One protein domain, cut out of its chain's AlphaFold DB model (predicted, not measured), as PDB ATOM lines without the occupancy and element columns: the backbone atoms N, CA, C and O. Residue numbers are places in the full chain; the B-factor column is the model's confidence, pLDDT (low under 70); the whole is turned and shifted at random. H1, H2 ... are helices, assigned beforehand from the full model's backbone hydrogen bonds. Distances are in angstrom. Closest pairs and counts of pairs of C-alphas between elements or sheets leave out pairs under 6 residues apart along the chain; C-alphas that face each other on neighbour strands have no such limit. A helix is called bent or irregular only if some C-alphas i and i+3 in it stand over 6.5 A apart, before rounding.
ATOM      1  N   SER A  68     126.189 -58.734 199.766       44.84
ATOM      2  CA  SER A  68     125.415 -58.577 198.526       44.84
ATOM      3  C   SER A  68     124.167 -59.471 198.481       44.84
ATOM      4  O   SER A  68     123.325 -59.282 197.610       44.84
ATOM      5  N   THR A  69     124.023 -60.405 199.422       47.09
ATOM      6  CA  THR A  69     122.864 -61.301 199.553       47.09
ATOM      7  C   THR A  69     121.750 -60.714 200.433       47.09
ATOM      8  O   THR A  69     120.581 -60.918 200.132       47.09
ATOM      9  N   ASP A  70     122.061 -59.893 201.446       46.84
ATOM     10  CA  ASP A  70     121.044 -59.413 202.406       46.84
ATOM     11  C   ASP A  70     120.299 -58.137 201.967       46.84
ATOM     12  O   ASP A  70     119.122 -57.939 202.289       46.84
ATOM     13  N   PHE A  71     120.927 -57.268 201.166       45.72
ATOM     14  CA  PHE A  71     120.224 -56.103 200.605       45.72
ATOM     15  C   PHE A  71     119.303 -56.459 199.431       45.72
ATOM     16  O   PHE A  71     118.348 -55.723 199.172       45.72
ATOM     17  N   ALA A  72     119.530 -57.603 198.774       48.66
ATOM     18  CA  ALA A  72     118.564 -58.167 197.836       48.66
ATOM     19  C   ALA A  72     117.253 -58.524 198.560       48.66
ATOM     20  O   ALA A  72     116.183 -58.174 198.072       48.66
ATOM     21  N   HIS A  73     117.325 -59.086 199.773       47.94
ATOM     22  CA  HIS A  73     116.139 -59.415 200.571       47.94
ATOM     23  C   HIS A  73     115.355 -58.184 201.053       47.94
ATOM     24  O   HIS A  73     114.127 -58.214 201.089       47.94
ATOM     25  N   THR A  74     116.026 -57.074 201.376       46.38
ATOM     26  CA  THR A  74     115.327 -55.879 201.897       46.38
ATOM     27  C   THR A  74     114.628 -55.073 200.791       46.38
ATOM     28  O   THR A  74     113.591 -54.461 201.041       46.38
ATOM     29  N   ILE A  75     115.144 -55.093 199.556       49.62
ATOM     30  CA  ILE A  75     114.467 -54.476 198.400       49.62
ATOM     31  C   ILE A  75     113.400 -55.424 197.821       49.62
ATOM     32  O   ILE A  75     112.334 -54.944 197.438       49.62
ATOM     33  N   ALA A  76     113.616 -56.746 197.855       50.19
ATOM     34  CA  ALA A  76     112.593 -57.743 197.518       50.19
ATOM     35  C   ALA A  76     111.356 -57.662 198.437       50.19
ATOM     36  O   ALA A  76     110.241 -57.904 197.987       50.19
ATOM     37  N   ALA A  77     111.525 -57.237 199.695       48.66
ATOM     38  CA  ALA A  77     110.414 -57.005 200.623       48.66
ATOM     39  C   ALA A  77     109.555 -55.762 200.290       48.66
ATOM     40  O   ALA A  77     108.448 -55.629 200.812       48.66
ATOM     41  N   ALA A  78     110.048 -54.839 199.454       43.84
ATOM     42  CA  ALA A  78     109.334 -53.619 199.061       43.84
ATOM     43  C   ALA A  78     108.677 -53.716 197.672       43.84
ATOM     44  O   ALA A  78     107.853 -52.869 197.315       43.84
ATOM     45  N   THR A  79     109.012 -54.739 196.888       46.88
ATOM     46  CA  THR A  79     108.258 -55.116 195.693       46.88
ATOM     47  C   THR A  79     107.037 -55.929 196.114       46.88
ATOM     48  O   THR A  79     107.197 -56.890 196.862       46.88
ATOM     49  N   PRO A  80     105.812 -55.579 195.675       45.41
ATOM     50  CA  PRO A  80     104.653 -56.429 195.899       45.41
ATOM     51  C   PRO A  80     104.899 -57.753 195.173       45.41
ATOM     52  O   PRO A  80     104.758 -57.827 193.951       45.41
ATOM     53  N   SER A  81     105.326 -58.769 195.924       53.69
ATOM     54  CA  SER A  81     105.500 -60.122 195.420       53.69
ATOM     55  C   SER A  81     104.170 -60.567 194.825       53.69
ATOM     56  O   SER A  81     103.100 -60.395 195.418       53.69
ATOM     57  N   ALA A  82     104.217 -61.090 193.603       54.88
ATOM     58  CA  ALA A  82     103.052 -61.530 192.851       54.88
ATOM     59  C   ALA A  82     102.464 -62.839 193.419       54.88
ATOM     60  O   ALA A  82     102.140 -63.762 192.673       54.88
ATOM     61  N   CYS A  83     102.287 -62.929 194.740       56.25
ATOM     62  CA  CYS A  83     101.476 -63.952 195.383       56.25
ATOM     63  C   CYS A  83     100.005 -63.637 195.133       56.25
ATOM     64  O   CYS A  83      99.269 -63.134 195.980       56.25
ATOM     65  N   THR A  84      99.581 -63.897 193.903       55.03
ATOM     66  CA  THR A  84      98.163 -63.986 193.582       55.03
ATOM     67  C   THR A  84      97.586 -65.217 194.279       55.03
ATOM     68  O   THR A  84      98.299 -66.180 194.559       55.03
ATOM     69  N   THR A  85      96.280 -65.197 194.539       50.06
ATOM     70  CA  THR A  85      95.472 -66.215 195.246       50.06
ATOM     71  C   THR A  85      95.633 -67.663 194.729       50.06
ATOM     72  O   THR A  85      95.061 -68.584 195.298       50.06
ATOM     73  N   SER A  86      96.407 -67.880 193.659       53.12
ATOM     74  CA  SER A  86      96.751 -69.184 193.086       53.12
ATOM     75  C   SER A  86      97.852 -69.941 193.843       53.12
ATOM     76  O   SER A  86      97.950 -71.154 193.671       53.12
ATOM     77  N   ILE A  87      98.689 -69.269 194.642       57.25
ATOM     78  CA  ILE A  87      99.679 -69.936 195.500       57.25
ATOM     79  C   ILE A  87      98.999 -70.154 196.851       57.25
ATOM     80  O   ILE A  87      98.961 -69.261 197.694       57.25
ATOM     81  N   GLY A  88      98.361 -71.316 196.990       55.97
ATOM     82  CA  GLY A  88      97.370 -71.622 198.028       55.97
ATOM     83  C   GLY A  88      97.856 -71.613 199.479       55.97
ATOM     84  O   GLY A  88      97.016 -71.699 200.364       55.97
ATOM     85  N   ASP A  89      99.153 -71.444 199.743       63.19
ATOM     86  CA  ASP A  89      99.713 -71.464 201.094       63.19
ATOM     87  C   ASP A  89     100.767 -70.368 201.287       63.19
ATOM     88  O   ASP A  89     101.615 -70.124 200.421       63.19
ATOM     89  N   SER A  90     100.758 -69.720 202.460       68.50
ATOM     90  CA  SER A  90     101.733 -68.678 202.829       68.50
ATOM     91  C   SER A  90     103.179 -69.177 202.768       68.50
ATOM     92  O   SER A  90     104.089 -68.402 202.492       68.50
ATOM     93  N   ILE A  91     103.376 -70.479 202.994       76.75
ATOM     94  CA  ILE A  91     104.668 -71.166 202.902       76.75
ATOM     95  C   ILE A  91     105.138 -71.203 201.444       76.75
ATOM     96  O   ILE A  91     106.237 -70.749 201.146       76.75
ATOM     97  N   CYS A  92     104.280 -71.632 200.517       78.44
ATOM     98  CA  CYS A  92     104.598 -71.662 199.091       78.44
ATOM     99  C   CYS A  92     104.845 -70.267 198.513       78.44
ATOM    100  O   CYS A  92     105.741 -70.088 197.696       78.44
ATOM    101  N   CYS A  93     104.091 -69.263 198.964       78.38
ATOM    102  CA  CYS A  93     104.325 -67.872 198.580       78.38
ATOM    103  C   CYS A  93     105.698 -67.380 199.064       78.38
ATOM    104  O   CYS A  93     106.439 -66.779 198.289       78.38
ATOM    105  N   SER A  94     106.061 -67.685 200.314       80.12
ATOM    106  CA  SER A  94     107.374 -67.345 200.866       80.12
ATOM    107  C   SER A  94     108.497 -67.998 200.062       80.12
ATOM    108  O   SER A  94     109.398 -67.302 199.604       80.12
ATOM    109  N   LEU A  95     108.402 -69.307 199.815       82.88
ATOM    110  CA  LEU A  95     109.394 -70.067 199.050       82.88
ATOM    111  C   LEU A  95     109.514 -69.574 197.602       82.88
ATOM    112  O   LEU A  95     110.616 -69.462 197.071       82.88
ATOM    113  N   PHE A  96     108.392 -69.226 196.966       83.50
ATOM    114  CA  PHE A  96     108.397 -68.645 195.627       83.50
ATOM    115  C   PHE A  96     109.052 -67.259 195.612       83.50
ATOM    116  O   PHE A  96     109.869 -66.979 194.740       83.50
ATOM    117  N   SER A  97     108.735 -66.403 196.589       82.69
ATOM    118  CA  SER A  97     109.331 -65.064 196.700       82.69
ATOM    119  C   SER A  97     110.834 -65.105 196.989       82.69
ATOM    120  O   SER A  97     111.582 -64.255 196.517       82.69
ATOM    121  N   GLU A  98     111.298 -66.125 197.713       84.38
ATOM    122  CA  GLU A  98     112.721 -66.362 197.956       84.38
ATOM    123  C   GLU A  98     113.448 -66.819 196.681       84.38
ATOM    124  O   GLU A  98     114.585 -66.416 196.431       84.38
ATOM    125  N   ALA A  99     112.773 -67.597 195.831       86.25
ATOM    126  CA  ALA A  99     113.295 -68.048 194.544       86.25
ATOM    127  C   ALA A  99     113.188 -66.996 193.419       86.25
ATOM    128  O   ALA A  99     113.943 -67.060 192.446       86.25
ATOM    129  N   GLU A 100     112.292 -66.011 193.536       86.25
ATOM    130  CA  GLU A 100     112.066 -64.931 192.562       86.25
ATOM    131  C   GLU A 100     113.352 -64.226 192.079       86.25
ATOM    132  O   GLU A 100     113.541 -64.131 190.861       86.25
ATOM    133  N   PRO A 101     114.287 -63.780 192.947       87.88
ATOM    134  CA  PRO A 101     115.532 -63.159 192.486       87.88
ATOM    135  C   PRO A 101     116.380 -64.088 191.603       87.88
ATOM    136  O   PRO A 101     116.986 -63.628 190.632       87.88
ATOM    137  N   CYS A 102     116.393 -65.392 191.893       87.94
ATOM    138  CA  CYS A 102     117.098 -66.393 191.091       87.94
ATOM    139  C   CYS A 102     116.415 -66.588 189.727       87.94
ATOM    140  O   CYS A 102     117.075 -66.586 188.684       87.94
ATOM    141  N   VAL A 103     115.081 -66.672 189.709       87.81
ATOM    142  CA  VAL A 103     114.296 -66.793 188.469       87.81
ATOM    143  C   VAL A 103     114.476 -65.563 187.578       87.81
ATOM    144  O   VAL A 103     114.624 -65.701 186.361       87.81
ATOM    145  N   GLU A 104     114.528 -64.363 188.154       88.50
ATOM    146  CA  GLU A 104     114.740 -63.129 187.395       88.50
ATOM    147  C   GLU A 104     116.163 -63.042 186.826       88.50
ATOM    148  O   GLU A 104     116.365 -62.575 185.699       88.50
ATOM    149  N   GLU A 105     117.164 -63.566 187.539       88.25
ATOM    150  CA  GLU A 105     118.514 -63.713 186.997       88.25
ATOM    151  C   GLU A 105     118.544 -64.685 185.808       88.25
ATOM    152  O   GLU A 105     119.114 -64.355 184.758       88.25
ATOM    153  N   CYS A 106     117.880 -65.839 185.927       86.44
ATOM    154  CA  CYS A 106     117.695 -66.777 184.819       86.44
ATOM    155  C   CYS A 106     117.000 -66.094 183.637       86.44
ATOM    156  O   CYS A 106     117.452 -66.217 182.496       86.44
ATOM    157  N   ARG A 107     115.946 -65.313 183.891       87.94
ATOM    158  CA  ARG A 107     115.215 -64.583 182.852       87.94
ATOM    159  C   ARG A 107     116.138 -63.605 182.147       87.94
ATOM    160  O   ARG A 107     116.254 -63.651 180.931       87.94
ATOM    161  N   ARG A 108     116.900 -62.797 182.879       87.25
ATOM    162  CA  ARG A 108     117.866 -61.855 182.292       87.25
ATOM    163  C   ARG A 108     118.951 -62.546 181.460       87.25
ATOM    164  O   ARG A 108     119.419 -61.964 180.482       87.25
ATOM    165  N   LYS A 109     119.374 -63.750 181.852       87.31
ATOM    166  CA  LYS A 109     120.424 -64.527 181.173       87.31
ATOM    167  C   LYS A 109     119.924 -65.210 179.899       87.31
ATOM    168  O   LYS A 109     120.654 -65.251 178.910       87.31
ATOM    169  N   PHE A 110     118.702 -65.736 179.926       90.19
ATOM    170  CA  PHE A 110     118.125 -66.510 178.827       90.19
ATOM    171  C   PHE A 110     117.120 -65.722 177.976       90.19
ATOM    172  O   PHE A 110     116.722 -66.208 176.924       90.19
ATOM    173  N   MET A 111     116.743 -64.501 178.350       90.00
ATOM    174  CA  MET A 111     115.913 -63.636 177.511       90.00
ATOM    175  C   MET A 111     116.748 -63.073 176.362       90.00
ATOM    176  O   MET A 111     117.811 -62.470 176.552       90.00
ATOM    177  N   ASP A 112     116.283 -63.311 175.147       84.62
ATOM    178  CA  ASP A 112     116.808 -62.670 173.957       84.62
ATOM    179  C   ASP A 112     116.342 -61.209 173.929       84.62
ATOM    180  O   ASP A 112     115.166 -60.913 174.121       84.62
ATOM    181  N   ARG A 113     117.273 -60.269 173.750       82.62
ATOM    182  CA  ARG A 113     116.957 -58.832 173.788       82.62
ATOM    183  C   ARG A 113     116.369 -58.319 172.479       82.62
ATOM    184  O   ARG A 113     115.816 -57.223 172.475       82.62
ATOM    185  N   GLU A 114     116.518 -59.070 171.394       80.44
ATOM    186  CA  GLU A 114     116.014 -58.704 170.073       80.44
ATOM    187  C   GLU A 114     114.602 -59.243 169.865       80.44
ATOM    188  O   GLU A 114     113.727 -58.508 169.412       80.44
ATOM    189  N   THR A 115     114.356 -60.498 170.250       86.25
ATOM    190  CA  THR A 115     113.033 -61.123 170.097       86.25
ATOM    191  C   THR A 115     112.159 -60.994 171.342       86.25
ATOM    192  O   THR A 115     110.955 -61.221 171.262       86.25
ATOM    193  N   MET A 116     112.738 -60.613 172.491       82.50
ATOM    194  CA  MET A 116     112.091 -60.675 173.812       82.50
ATOM    195  C   MET A 116     111.590 -62.082 174.172       82.50
ATOM    196  O   MET A 116     110.788 -62.246 175.093       82.50
ATOM    197  N   GLU A 117     112.074 -63.106 173.469       84.56
ATOM    198  CA  GLU A 117     111.723 -64.495 173.718       84.56
ATOM    199  C   GLU A 117     112.712 -65.140 174.681       84.56
ATOM    200  O   GLU A 117     113.890 -64.785 174.784       84.56
ATOM    201  N   VAL A 118     112.215 -66.129 175.405       85.88
ATOM    202  CA  VAL A 118     113.013 -66.911 176.335       85.88
ATOM    203  C   VAL A 118     113.722 -68.028 175.567       85.88
ATOM    204  O   VAL A 118     113.075 -68.870 174.947       85.88
ATOM    205  N   ARG A 119     115.057 -68.061 175.621       86.25
ATOM    206  CA  ARG A 119     115.866 -69.117 175.001       86.25
ATOM    207  C   ARG A 119     115.788 -70.440 175.753       86.25
ATOM    208  O   ARG A 119     115.509 -70.506 176.954       86.25
ATOM    209  N   ALA A 120     116.133 -71.500 175.020       83.94
ATOM    210  CA  ALA A 120     116.400 -72.818 175.580       83.94
ATOM    211  C   ALA A 120     117.391 -72.714 176.757       83.94
ATOM    212  O   ALA A 120     118.385 -71.991 176.678       83.94
ATOM    213  N   GLY A 121     117.088 -73.416 177.850       83.44
ATOM    214  CA  GLY A 121     117.859 -73.382 179.099       83.44
ATOM    215  C   GLY A 121     117.246 -72.530 180.216       83.44
ATOM    216  O   GLY A 121     117.599 -72.720 181.377       83.44
ATOM    217  N   PHE A 122     116.270 -71.659 179.923       88.94
ATOM    218  CA  PHE A 122     115.542 -70.963 180.992       88.94
ATOM    219  C   PHE A 122     114.770 -71.924 181.896       88.94
ATOM    220  O   PHE A 122     114.783 -71.726 183.103       88.94
ATOM    221  N   GLY A 123     114.128 -72.952 181.327       86.38
ATOM    222  CA  GLY A 123     113.370 -73.946 182.095       86.38
ATOM    223  C   GLY A 123     114.240 -74.625 183.149       86.38
ATOM    224  O   GLY A 123     113.960 -74.506 184.330       86.38
ATOM    225  N   GLU A 124     115.367 -75.202 182.732       88.31
ATOM    226  CA  GLU A 124     116.325 -75.854 183.637       88.31
ATOM    227  C   GLU A 124     116.877 -74.893 184.704       88.31
ATOM    228  O   GLU A 124     116.997 -75.254 185.872       88.31
ATOM    229  N   CYS A 125     117.177 -73.646 184.322       88.19
ATOM    230  CA  CYS A 125     117.642 -72.619 185.257       88.19
ATOM    231  C   CYS A 125     116.559 -72.257 186.287       88.19
ATOM    232  O   CYS A 125     116.837 -72.184 187.482       88.19
ATOM    233  N   LYS A 126     115.318 -72.069 185.829       90.00
ATOM    234  CA  LYS A 126     114.158 -71.765 186.671       90.00
ATOM    235  C   LYS A 126     113.858 -72.915 187.632       90.00
ATOM    236  O   LYS A 126     113.633 -72.667 188.811       90.00
ATOM    237  N   ASP A 127     113.885 -74.149 187.143       88.06
ATOM    238  CA  ASP A 127     113.579 -75.337 187.939       88.06
ATOM    239  C   ASP A 127     114.627 -75.530 189.045       88.06
ATOM    240  O   ASP A 127     114.276 -75.844 190.178       88.06
ATOM    241  N   MET A 128     115.898 -75.217 188.767       89.38
ATOM    242  CA  MET A 128     116.948 -75.194 189.786       89.38
ATOM    243  C   MET A 128     116.670 -74.147 190.878       89.38
ATOM    244  O   MET A 128     116.826 -74.451 192.061       89.38
ATOM    245  N   CYS A 129     116.210 -72.946 190.510       87.00
ATOM    246  CA  CYS A 129     115.812 -71.910 191.473       87.00
ATOM    247  C   CYS A 129     114.603 -72.320 192.323       87.00
ATOM    248  O   CYS A 129     114.506 -71.931 193.483       87.00
ATOM    249  N   LEU A 130     113.684 -73.102 191.754       88.75
ATOM    250  CA  LEU A 130     112.456 -73.547 192.409       88.75
ATOM    251  C   LEU A 130     112.586 -74.927 193.067       88.75
ATOM    252  O   LEU A 130     111.575 -75.470 193.498       88.75
ATOM    253  N   THR A 131     113.793 -75.491 193.194       89.38
ATOM    254  CA  THR A 131     114.002 -76.831 193.781       89.38
ATOM    255  C   THR A 131     113.322 -76.955 195.147       89.38
ATOM    256  O   THR A 131     112.448 -77.796 195.320       89.38
ATOM    257  N   THR A 132     113.617 -76.041 196.077       81.19
ATOM    258  CA  THR A 132     113.013 -76.032 197.420       81.19
ATOM    259  C   THR A 132     111.500 -75.804 197.376       81.19
ATOM    260  O   THR A 132     110.757 -76.399 198.145       81.19
ATOM    261  N   TYR A 133     111.021 -74.967 196.453       82.69
ATOM    262  CA  TYR A 133     109.588 -74.746 196.248       82.69
ATOM    263  C   TYR A 133     108.886 -76.046 195.806       82.69
ATOM    264  O   TYR A 133     107.847 -76.408 196.356       82.69
ATOM    265  N   HIS A 134     109.485 -76.801 194.884       84.88
ATOM    266  CA  HIS A 134     108.965 -78.084 194.413       84.88
ATOM    267  C   HIS A 134     109.064 -79.203 195.458       84.88
ATOM    268  O   HIS A 134     108.121 -79.990 195.582       84.88
ATOM    269  N   ASP A 135     110.163 -79.259 196.210       85.56
ATOM    270  CA  ASP A 135     110.401 -80.249 197.269       85.56
ATOM    271  C   ASP A 135     109.369 -80.129 198.400       85.56
ATOM    272  O   ASP A 135     108.900 -81.137 198.929       85.56
ATOM    273  N   GLU A 136     108.935 -78.903 198.698       82.62
ATOM    274  CA  GLU A 136     107.873 -78.594 199.666       82.62
ATOM    275  C   GLU A 136     106.457 -78.822 199.094       82.62
ATOM    276  O   GLU A 136     105.447 -78.490 199.713       82.62
ATOM    277  N   GLY A 137     106.353 -79.406 197.895       81.94
ATOM    278  CA  GLY A 137     105.083 -79.754 197.258       81.94
ATOM    279  C   GLY A 137     104.342 -78.567 196.642       81.94
ATOM    280  O   GLY A 137     103.242 -78.744 196.105       81.94
TER     281      GLY A 137
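What this domain is: This is residues 68 to 137 of the 149 residues of an uncharacterized protein of Periconia macrospinosa (UniProt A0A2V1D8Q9). What does the domain look like? It is a helical hairpin with additions: the second arm of the long bent helix H2 and the helix H3 pack side by side, while the short H4 packs on the first arm of H2, and H1 lies off near the bend, on the other side of H2 from H3, touching no helix. What is it made of? The printed part has 70 residues with four named helices, H1, H2, H3 and H4 in that order, and no named strand; its class is all helix. How large and how dense is it? It is only just compact, close to loose, with a radius of gyration of the C-alphas of 13.1 A and spans of 36 by 28 by 22 A.

Where its parts are: What comes first? H1 is residues 70 to 76, from C-alpha 70 at (121.044, -59.413, 202.406), and measures 9.9 A. What follows it? H2, residues 90 to 110, was assigned as one helix by its hydrogen bonds but is bent, with C-alphas 98 and 101 6.9 A apart. Its arms are H2a, residues 90 to 98, 12.2 A long, and H2b, residues 101 to 110, 14.3 A long. What comes last? H3 is residues 122 to 129, 10.5 A long, and H4 is residues 131 to 135, ending at C-alpha 135 at (110.401, -80.249, 197.269).

How they stand to each other: How does H1 stand to H2? H1 and H2b are close but not clearly touching and about perpendicular at 82 degrees, the closest C-alphas being those of Ala 72 and Pro 101, 7.9 A apart. H1 and H2a are only just apart, at 8.1 A. How do the other helices meet? H2a and H2b stand at a steep tilt of 47 degrees. H2b and H3 form a helical hairpin and touch, opposite ways at a shallow tilt of 21 degrees; their closest C-alphas, those of Val 103 and Lys 126, are 5.3 A apart. Where is H4? It touches H2a, with the closest C-alphas, those of Leu 95 and Tyr 133, 5.5 A apart; H3 and H4 meet only through their link. What do the backbones show? In H1, H2a, H2b, H3 and H4 every O i to N i+4 pair is within hydrogen-bond range.

The domain as a whole: How far does it reach? The two C-alphas farthest apart, those of Asp 89 and Glu 114, are 37.3 A apart. Is it cut, and which links are long? The printed part has no cut; the links H1 to H2, 13 residues, and H2 to H3, 11 residues, are long, and H3 to H4 is tight. Where is confidence low? The mean pLDDT of the printed part is 74.2, and residues 68 to 90 are under 70.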